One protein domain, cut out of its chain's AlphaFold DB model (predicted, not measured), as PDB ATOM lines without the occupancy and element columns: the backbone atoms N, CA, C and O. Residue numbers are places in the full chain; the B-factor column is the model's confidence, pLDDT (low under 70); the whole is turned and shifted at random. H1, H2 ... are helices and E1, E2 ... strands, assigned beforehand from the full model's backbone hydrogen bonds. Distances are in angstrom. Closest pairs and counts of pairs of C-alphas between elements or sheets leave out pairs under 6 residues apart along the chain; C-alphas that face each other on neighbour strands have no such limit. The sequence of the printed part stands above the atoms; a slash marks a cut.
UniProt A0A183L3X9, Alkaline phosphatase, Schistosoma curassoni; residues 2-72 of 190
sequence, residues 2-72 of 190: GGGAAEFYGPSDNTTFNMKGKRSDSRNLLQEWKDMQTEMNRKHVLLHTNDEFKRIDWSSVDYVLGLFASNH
ATOM      1  N   GLY A   2     238.141 373.621 427.732       98.19
ATOM      2  CA  GLY A   2     239.341 374.335 428.175       98.19
ATOM      3  C   GLY A   2     239.028 375.466 429.150       98.19
ATOM      4  O   GLY A   2     238.096 375.361 429.941       98.19
ATOM      5  N   GLY A   3     239.811 376.540 429.094       96.62
ATOM      6  CA  GLY A   3     239.564 377.782 429.831       96.62
ATOM      7  C   GLY A   3     239.017 378.904 428.939       96.62
ATOM      8  O   GLY A   3     238.537 378.658 427.837       96.62
ATOM      9  N   GLY A   4     239.133 380.145 429.406       96.88
ATOM     10  CA  GLY A   4     238.874 381.356 428.623       96.88
ATOM     11  C   GLY A   4     237.444 381.880 428.713       96.88
ATOM     12  O   GLY A   4     237.045 382.680 427.871       96.88
ATOM     13  N   ALA A   5     236.662 381.459 429.715       96.25
ATOM     14  CA  ALA A   5     235.254 381.836 429.820       96.25
ATOM     15  C   ALA A   5     235.022 383.354 429.793       96.25
ATOM     16  O   ALA A   5     234.048 383.802 429.191       96.25
ATOM     17  N   ALA A   6     235.928 384.155 430.362       95.88
ATOM     18  CA  ALA A   6     235.781 385.609 430.447       95.88
ATOM     19  C   ALA A   6     235.711 386.311 429.077       95.88
ATOM     20  O   ALA A   6     235.219 387.434 429.005       95.88
ATOM     21  N   GLU A   7     236.154 385.673 427.990       97.00
ATOM     22  CA  GLU A   7     236.059 386.224 426.628       97.00
ATOM     23  C   GLU A   7     234.656 386.057 426.001       97.00
ATOM     24  O   GLU A   7     234.355 386.621 424.941       97.00
ATOM     25  N   PHE A   8     233.770 385.292 426.650       97.00
ATOM     26  CA  PHE A   8     232.453 384.923 426.123       97.00
ATOM     27  C   PHE A   8     231.297 385.757 426.685       97.00
ATOM     28  O   PHE A   8     230.196 385.678 426.150       97.00
ATOM     29  N   TYR A   9     231.521 386.581 427.708       95.38
ATOM     30  CA  TYR A   9     230.479 387.397 428.340       95.38
ATOM     31  C   TYR A   9     231.000 388.789 428.730       95.38
ATOM     32  O   TYR A   9     232.208 389.052 428.709       95.38
ATOM     33  N   GLY A  10     230.089 389.711 429.027       95.56
ATOM     34  CA  GLY A  10     230.384 391.088 429.408       95.56
ATOM     35  C   GLY A  10     230.565 391.290 430.922       95.56
ATOM     36  O   GLY A  10     230.266 390.409 431.729       95.56
ATOM     37  N   PRO A  11     231.033 392.474 431.363       93.00
ATOM     38  CA  PRO A  11     231.273 392.767 432.779       93.00
ATOM     39  C   PRO A  11     230.031 392.729 433.681       93.00
ATOM     40  O   PRO A  11     230.176 392.632 434.899       93.00
ATOM     41  N   SER A  12     228.837 392.885 433.101       90.44
ATOM     42  CA  SER A  12     227.546 392.892 433.800       90.44
ATOM     43  C   SER A  12     226.863 391.527 433.843       90.44
ATOM     44  O   SER A  12     225.853 391.389 434.532       90.44
ATOM     45  N   ASP A  13     227.370 390.537 433.106       88.56
ATOM     46  CA  ASP A  13     226.805 389.192 433.102       88.56
ATOM     47  C   ASP A  13     227.129 388.471 434.415       88.56
ATOM     48  O   ASP A  13     228.273 388.455 434.875       88.56
ATOM     49  N   ASN A  14     226.112 387.852 435.014       81.94
ATOM     50  CA  ASN A  14     226.294 387.026 436.199       81.94
ATOM     51  C   ASN A  14     226.720 385.620 435.764       81.94
ATOM     52  O   ASN A  14     225.952 384.924 435.100       81.94
ATOM     53  N   THR A  15     227.934 385.202 436.123       79.81
ATOM     54  CA  THR A  15     228.466 383.883 435.746       79.81
ATOM     55  C   THR A  15     228.958 383.112 436.964       79.81
ATOM     56  O   THR A  15     229.186 383.682 438.029       79.81
ATOM     57  N   THR A  16     229.108 381.797 436.810       78.50
ATOM     58  CA  THR A  16     229.660 380.903 437.841       78.50
ATOM     59  C   THR A  16     231.124 381.209 438.153       78.50
ATOM     60  O   THR A  16     231.594 380.946 439.259       78.50
ATOM     61  N   PHE A  17     231.846 381.806 437.205       77.12
ATOM     62  CA  PHE A  17     233.175 382.347 437.430       77.12
ATOM     63  C   PHE A  17     233.003 383.672 438.164       77.12
ATOM     64  O   PHE A  17     232.430 384.612 437.624       77.12
ATOM     65  N   ASN A  18     233.506 383.772 439.393       73.69
ATOM     66  CA  ASN A  18     233.479 384.996 440.204       73.69
ATOM     67  C   ASN A  18     234.421 386.094 439.642       73.69
ATOM     68  O   ASN A  18     235.244 386.668 440.351       73.69
ATOM     69  N   MET A  19     234.371 386.328 438.329       85.19
ATOM     70  CA  MET A  19     235.184 387.250 437.550       85.19
ATOM     71  C   MET A  19     234.333 387.901 436.462       85.19
ATOM     72  O   MET A  19     233.550 387.242 435.776       85.19
ATOM     73  N   LYS A  20     234.543 389.207 436.276       91.56
ATOM     74  CA  LYS A  20     233.892 389.994 435.227       91.56
ATOM     75  C   LYS A  20     234.343 389.535 433.841       91.56
ATOM     76  O   LYS A  20     235.529 389.282 433.628       91.56
ATOM     77  N   GLY A  21     233.394 389.485 432.913       94.12
ATOM     78  CA  GLY A  21     233.667 389.229 431.505       94.12
ATOM     79  C   GLY A  21     234.365 390.409 430.833       94.12
ATOM     80  O   GLY A  21     234.348 391.531 431.345       94.12
ATOM     81  N   LYS A  22     234.997 390.153 429.689       95.88
ATOM     82  CA  LYS A  22     235.818 391.123 428.950       95.88
ATOM     83  C   LYS A  22     235.132 391.694 427.712       95.88
ATOM     84  O   LYS A  22     235.661 392.622 427.103       95.88
ATOM     85  N   ARG A  23     233.964 391.172 427.325       96.12
ATOM     86  CA  ARG A  23     233.260 391.641 426.128       96.12
ATOM     87  C   ARG A  23     232.707 393.052 426.310       96.12
ATOM     88  O   ARG A  23     232.118 393.371 427.338       96.12
ATOM     89  N   SER A  24     232.859 393.882 425.283       96.50
ATOM     90  CA  SER A  24     232.364 395.266 425.240       96.50
ATOM     91  C   SER A  24     231.207 395.475 424.259       96.50
ATOM     92  O   SER A  24     230.694 396.583 424.142       96.50
ATOM     93  N   ASP A  25     230.782 394.421 423.561       96.62
ATOM     94  CA  ASP A  25     229.754 394.461 422.518       96.62
ATOM     95  C   ASP A  25     228.362 394.039 423.012       96.62
ATOM     96  O   ASP A  25     227.470 393.784 422.207       96.62
ATOM     97  N   SER A  26     228.178 393.965 424.334       93.50
ATOM     98  CA  SER A  26     226.928 393.567 425.001       93.50
ATOM     99  C   SER A  26     226.427 392.161 424.643       93.50
ATOM    100  O   SER A  26     225.263 391.848 424.889       93.50
ATOM    101  N   ARG A  27     227.284 391.310 424.066       95.56
ATOM    102  CA  ARG A  27     226.943 389.928 423.712       95.56
ATOM    103  C   ARG A  27     227.325 388.956 424.814       95.56
ATOM    104  O   ARG A  27     228.385 389.084 425.425       95.56
ATOM    105  N   ASN A  28     226.496 387.933 424.983       95.75
ATOM    106  CA  ASN A  28     226.781 386.786 425.832       95.75
ATOM    107  C   ASN A  28     226.813 385.530 424.956       95.75
ATOM    108  O   ASN A  28     225.789 384.912 424.667       95.75
ATOM    109  N   LEU A  29     228.013 385.160 424.517       97.69
ATOM    110  CA  LEU A  29     228.229 384.063 423.577       97.69
ATOM    111  C   LEU A  29     227.926 382.690 424.180       97.69
ATOM    112  O   LEU A  29     227.650 381.754 423.433       97.69
ATOM    113  N   LEU A  30     227.970 382.553 425.509       95.88
ATOM    114  CA  LEU A  30     227.572 381.312 426.181       95.88
ATOM    115  C   LEU A  30     226.069 381.086 426.024       95.88
ATOM    116  O   LEU A  30     225.640 379.984 425.677       95.88
ATOM    117  N   GLN A  31     225.289 382.147 426.234       95.31
ATOM    118  CA  GLN A  31     223.844 382.115 426.052       95.31
ATOM    119  C   GLN A  31     223.484 381.939 424.574       95.31
ATOM    120  O   GLN A  31     222.730 381.028 424.251       95.31
ATOM    121  N   GLU A  32     224.103 382.704 423.670       97.56
ATOM    122  CA  GLU A  32     223.875 382.564 422.225       97.56
ATOM    123  C   GLU A  32     224.192 381.146 421.719       97.56
ATOM    124  O   GLU A  32     223.438 380.585 420.924       97.56
ATOM    125  N   TRP A  33     225.287 380.533 422.187       98.00
ATOM    126  CA  TRP A  33     225.617 379.151 421.835       98.00
ATOM    127  C   TRP A  33     224.543 378.180 422.329       98.00
ATOM    128  O   TRP A  33     224.104 377.318 421.571       98.00
ATOM    129  N   LYS A  34     224.093 378.328 423.580       97.19
ATOM    130  CA  LYS A  34     223.062 377.470 424.177       97.19
ATOM    131  C   LYS A  34     221.718 377.599 423.454       97.19
ATOM    132  O   LYS A  34     221.081 376.584 423.159       97.19
ATOM    133  N   ASP A  35     221.314 378.823 423.129       98.00
ATOM    134  CA  ASP A  35     220.080 379.104 422.395       98.00
ATOM    135  C   ASP A  35     220.141 378.480 421.000       98.00
ATOM    136  O   ASP A  35     219.255 377.710 420.635       98.00
ATOM    137  N   MET A  36     221.256 378.661 420.285       98.25
ATOM    138  CA  MET A  36     221.478 378.039 418.978       98.25
ATOM    139  C   MET A  36     221.369 376.506 419.025       98.25
ATOM    140  O   MET A  36     220.729 375.906 418.160       98.25
ATOM    141  N   GLN A  37     221.975 375.835 420.015       98.12
ATOM    142  CA  GLN A  37     221.861 374.373 420.118       98.12
ATOM    143  C   GLN A  37     220.428 373.926 420.448       98.12
ATOM    144  O   GLN A  37     219.985 372.880 419.963       98.12
ATOM    145  N   THR A  38     219.702 374.716 421.245       97.69
ATOM    146  CA  THR A  38     218.294 374.467 421.584       97.69
ATOM    147  C   THR A  38     217.400 374.608 420.354       97.69
ATOM    148  O   THR A  38     216.611 373.710 420.068       97.69
ATOM    149  N   GLU A  39     217.568 375.679 419.577       98.19
ATOM    150  CA  GLU A  39     216.841 375.922 418.324       98.19
ATOM    151  C   GLU A  39     217.067 374.807 417.296       98.19
ATOM    152  O   GLU A  39     216.147 374.404 416.585       98.19
ATOM    153  N   MET A  40     218.281 374.251 417.250       97.75
ATOM    154  CA  MET A  40     218.626 373.122 416.382       97.75
ATOM    155  C   MET A  40     218.189 371.754 416.936       97.75
ATOM    156  O   MET A  40     218.505 370.732 416.325       97.75
ATOM    157  N   ASN A  41     217.482 371.714 418.072       97.12
ATOM    158  CA  ASN A  41     217.027 370.498 418.751       97.12
ATOM    159  C   ASN A  41     218.163 369.483 419.005       97.12
ATOM    160  O   ASN A  41     218.016 368.277 418.788       97.12
ATOM    161  N   ARG A  42     219.333 369.980 419.426       96.75
ATOM    162  CA  ARG A  42     220.528 369.167 419.693       96.75
ATOM    163  C   ARG A  42     220.665 368.864 421.177       96.75
ATOM    164  O   ARG A  42     220.457 369.739 422.019       96.75
ATOM    165  N   LYS A  43     221.100 367.647 421.511       97.62
ATOM    166  CA  LYS A  43     221.465 367.291 422.887       97.62
ATOM    167  C   LYS A  43     222.797 367.951 423.220       97.62
ATOM    168  O   LYS A  43     223.833 367.556 422.687       97.62
ATOM    169  N   HIS A  44     222.770 368.980 424.057       98.12
ATOM    170  CA  HIS A  44     223.937 369.808 424.329       98.12
ATOM    171  C   HIS A  44     224.097 370.093 425.819       98.12
ATOM    172  O   HIS A  44     223.120 370.102 426.567       98.12
ATOM    173  N   VAL A  45     225.335 370.356 426.237       98.00
ATOM    174  CA  VAL A  45     225.658 370.784 427.602       98.00
ATOM    175  C   VAL A  45     226.693 371.905 427.592       98.00
ATOM    176  O   VAL A  45     227.664 371.878 426.832       98.00
ATOM    177  N   LEU A  46     226.472 372.883 428.466       97.12
ATOM    178  CA  LEU A  46     227.431 373.919 428.830       97.12
ATOM    179  C   LEU A  46     227.945 373.581 430.233       97.12
ATOM    180  O   LEU A  46     227.133 373.454 431.146       97.12
ATOM    181  N   LEU A  47     229.256 373.398 430.387       96.88
ATOM    182  CA  LEU A  47     229.889 372.981 431.643       96.88
ATOM    183  C   LEU A  47     230.858 374.056 432.122       96.88
ATOM    184  O   LEU A  47     231.651 374.576 431.329       96.88
ATOM    185  N   HIS A  48     230.825 374.341 433.421       95.62
ATOM    186  CA  HIS A  48     231.668 375.347 434.059       95.62
ATOM    187  C   HIS A  48     232.514 374.817 435.215       95.62
ATOM    188  O   HIS A  48     233.506 375.441 435.591       95.62
ATOM    189  N   THR A  49     232.156 373.655 435.753       95.50
ATOM    190  CA  THR A  49     232.816 373.045 436.909       95.50
ATOM    191  C   THR A  49     233.190 371.590 436.643       95.50
ATOM    192  O   THR A  49     232.602 370.907 435.799       95.50
ATOM    193  N   ASN A  50     234.170 371.096 437.395       96.44
ATOM    194  CA  ASN A  50     234.571 369.692 437.366       96.44
ATOM    195  C   ASN A  50     233.469 368.761 437.901       96.44
ATOM    196  O   ASN A  50     233.282 367.644 437.425       96.44
ATOM    197  N   ASP A  51     232.685 369.250 438.856       96.56
ATOM    198  CA  ASP A  51     231.522 368.560 439.402       96.56
ATOM    199  C   ASP A  51     230.438 368.305 438.345       96.56
ATOM    200  O   ASP A  51     229.887 367.205 438.263       96.56
ATOM    201  N   GLU A  52     230.137 369.304 437.511       96.56
ATOM    202  CA  GLU A  52     229.253 369.127 436.356       96.56
ATOM    203  C   GLU A  52     229.860 368.131 435.369       96.56
ATOM    204  O   GLU A  52     229.174 367.194 434.970       96.56
ATOM    205  N   PHE A  53     231.148 368.284 435.038       98.12
ATOM    206  CA  PHE A  53     231.872 367.406 434.115       98.12
ATOM    207  C   PHE A  53     231.777 365.925 434.511       98.12
ATOM    208  O   PHE A  53     231.437 365.083 433.682       98.12
ATOM    209  N   LYS A  54     232.003 365.600 435.789       97.38
ATOM    210  CA  LYS A  54     231.974 364.220 436.304       97.38
ATOM    211  C   LYS A  54     230.584 363.584 436.300       97.38
ATOM    212  O   LYS A  54     230.482 362.360 436.307       97.38
ATOM    213  N   ARG A  55     229.515 364.386 436.313       97.19
ATOM    214  CA  ARG A  55     228.125 363.895 436.334       97.19
ATOM    215  C   ARG A  55     227.558 363.628 434.941       97.19
ATOM    216  O   ARG A  55     226.468 363.067 434.844       97.19
ATOM    217  N   ILE A  56     228.256 364.028 433.877       97.56
ATOM    218  CA  ILE A  56     227.764 363.847 432.512       97.56
ATOM    219  C   ILE A  56     227.844 362.379 432.097       97.56
ATOM    220  O   ILE A  56     228.913 361.770 432.064       97.56
ATOM    221  N   ASP A  57     226.702 361.835 431.677       96.62
ATOM    222  CA  ASP A  57     226.680 360.657 430.820       96.62
ATOM    223  C   ASP A  57     227.051 361.077 429.395       96.62
ATOM    224  O   ASP A  57     226.213 361.549 428.618       96.62
ATOM    225  N   TRP A  58     228.325 360.898 429.050       96.81
ATOM    226  CA  TRP A  58     228.867 361.297 427.755       96.81
ATOM    227  C   TRP A  58     228.158 360.634 426.575       96.81
ATOM    228  O   TRP A  58     228.178 361.216 425.495       96.81
ATOM    229  N   SER A  59     227.499 359.479 426.758       93.38
ATOM    230  CA  SER A  59     226.740 358.789 425.701       93.38
ATOM    231  C   SER A  59     225.460 359.527 425.289       93.38
ATOM    232  O   SER A  59     224.947 359.328 424.186       93.38
ATOM    233  N   SER A  60     224.970 360.415 426.156       94.06
ATOM    234  CA  SER A  60     223.688 361.105 426.010       94.06
ATOM    235  C   SER A  60     223.786 362.513 425.404       94.06
ATOM    236  O   SER A  60     222.751 363.127 425.140       94.06
ATOM    237  N   VAL A  61     224.999 363.026 425.162       96.75
ATOM    238  CA  VAL A  61     225.249 364.424 424.766       96.75
ATOM    239  C   VAL A  61     226.023 364.513 423.460       96.75
ATOM    240  O   VAL A  61     227.121 363.978 423.368       96.75
ATOM    241  N   ASP A  62     225.506 365.260 422.488       95.69
ATOM    242  CA  ASP A  62     226.104 365.393 421.155       95.69
ATOM    243  C   ASP A  62     227.015 366.627 421.026       95.69
ATOM    244  O   ASP A  62     227.978 366.607 420.261       95.69
ATOM    245  N   TYR A  63     226.738 367.700 421.778       98.19
ATOM    246  CA  TYR A  63     227.498 368.956 421.734       98.19
ATOM    247  C   TYR A  63     227.912 369.403 423.134       98.19
ATOM    248  O   TYR A  63     227.086 369.522 424.036       98.19
ATOM    249  N   VAL A  64     229.196 369.702 423.310       98.44
ATOM    250  CA  VAL A  64     229.762 370.071 424.611       98.44
ATOM    251  C   VAL A  64     230.544 371.369 424.478       98.44
ATOM    252  O   VAL A  64     231.496 371.446 423.700       98.44
ATOM    253  N   LEU A  65     230.191 372.364 425.289       98.56
ATOM    254  CA  LEU A  65     231.038 373.521 425.559       98.56
ATOM    255  C   LEU A  65     231.451 373.472 427.032       98.56
ATOM    256  O   LEU A  65     230.670 373.799 427.914       98.56
ATOM    257  N   GLY A  66     232.671 373.008 427.300       98.12
ATOM    258  CA  GLY A  66     233.239 372.974 428.651       98.12
ATOM    259  C   GLY A  66     234.287 374.062 428.826       98.12
ATOM    260  O   GLY A  66     235.311 374.020 428.140       98.12
ATOM    261  N   LEU A  67     234.028 375.016 429.715       97.62
ATOM    262  CA  LEU A  67     234.938 376.105 430.066       97.62
ATOM    263  C   LEU A  67     235.144 376.066 431.579       97.62
ATOM    264  O   LEU A  67     234.222 376.413 432.291       97.62
ATOM    265  N   PHE A  68     236.298 375.640 432.084       96.94
ATOM    266  CA  PHE A  68     236.501 375.362 433.522       96.94
ATOM    267  C   PHE A  68     237.315 376.440 434.252       96.94
ATOM    268  O   PHE A  68     237.668 376.295 435.423       96.94
ATOM    269  N   ALA A  69     237.631 377.531 433.554       95.25
ATOM    270  CA  ALA A  69     238.324 378.690 434.096       95.25
ATOM    271  C   ALA A  69     237.926 379.965 433.345       95.25
ATOM    272  O   ALA A  69     237.617 379.938 432.150       95.25
ATOM    273  N   SER A  70     237.993 381.101 434.043       94.31
ATOM    274  CA  SER A  70     237.791 382.431 433.459       94.31
ATOM    275  C   SER A  70     238.855 382.775 432.412       94.31
ATOM    276  O   SER A  70     238.532 383.347 431.376       94.31
ATOM    277  N   ASN A  71     240.110 382.399 432.663       94.56
ATOM    278  CA  ASN A  71     241.229 382.477 431.724       94.56
ATOM    279  C   ASN A  71     241.758 381.055 431.458       94.56
ATOM    280  O   ASN A  71     240.968 380.118 431.452       94.56
ATOM    281  N   HIS A  72     243.059 380.855 431.255       96.81
ATOM    282  CA  HIS A  72     243.659 379.525 431.186       96.81
ATOM    283  C   HIS A  72     243.299 378.669 432.410       96.81
ATOM    284  O   HIS A  72     243.106 379.189 433.512       96.81
TER     285      HIS A  72
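What this domain is: This is residues 2 to 72 of the 190 residues of the protein "Alkaline phosphatase" of Schistosoma curassoni (UniProt A0A183L3X9). This domain has little regular structure: a small pair of parallel strands, E1 and E2, lies side by side between helix H1 and shorter H2, while the long unnamed stretch of residues 2 to 28 loops at one end of the whole. The printed part has 71 residues, 25 in named elements, ordered H1, E1, H2, E2; the class is mixed. It is compact, with a radius of gyration of the C-alphas of 12.5 A and spans of 36 by 27 by 17 A.

How they stand to each other: E1, residues 44 to 47, and E2, residues 63 to 66, are parallel neighbours at 6 degrees; N 45 and O 63 are 2.9 A apart, within hydrogen-bond range. The closest C-alphas of H1, residues 29 to 39, and E1 are those of Gln 37 and His 44, 6.5 A apart. The closest C-alphas of H2, residues 50 to 55, and E1 are those of Phe 53 and Leu 47, 6.4 A apart. H1 and H2 are apart. E1, H2 and E2 form a strand-helix-strand unit, two parallel strands with a helix between, whose crossover is right-handed. In H1 and H2 every O i to N i+4 pair is within hydrogen-bond range.

Where its parts are: H1 begins at C-alpha 29 (228.229, 384.063, 423.577) and measures 15.0 A. E1 measures 9.9 A, H2 8.7 A and E2 9.8 A, ending at C-alpha 66 (233.239, 372.974, 428.651).

The domain as a whole: The C-alphas farthest apart, of Ser 24 and Ser 59, are 36.9 A apart. The printed part has no cut, no link between named elements is long, and no printed residue is under 70 in pLDDT.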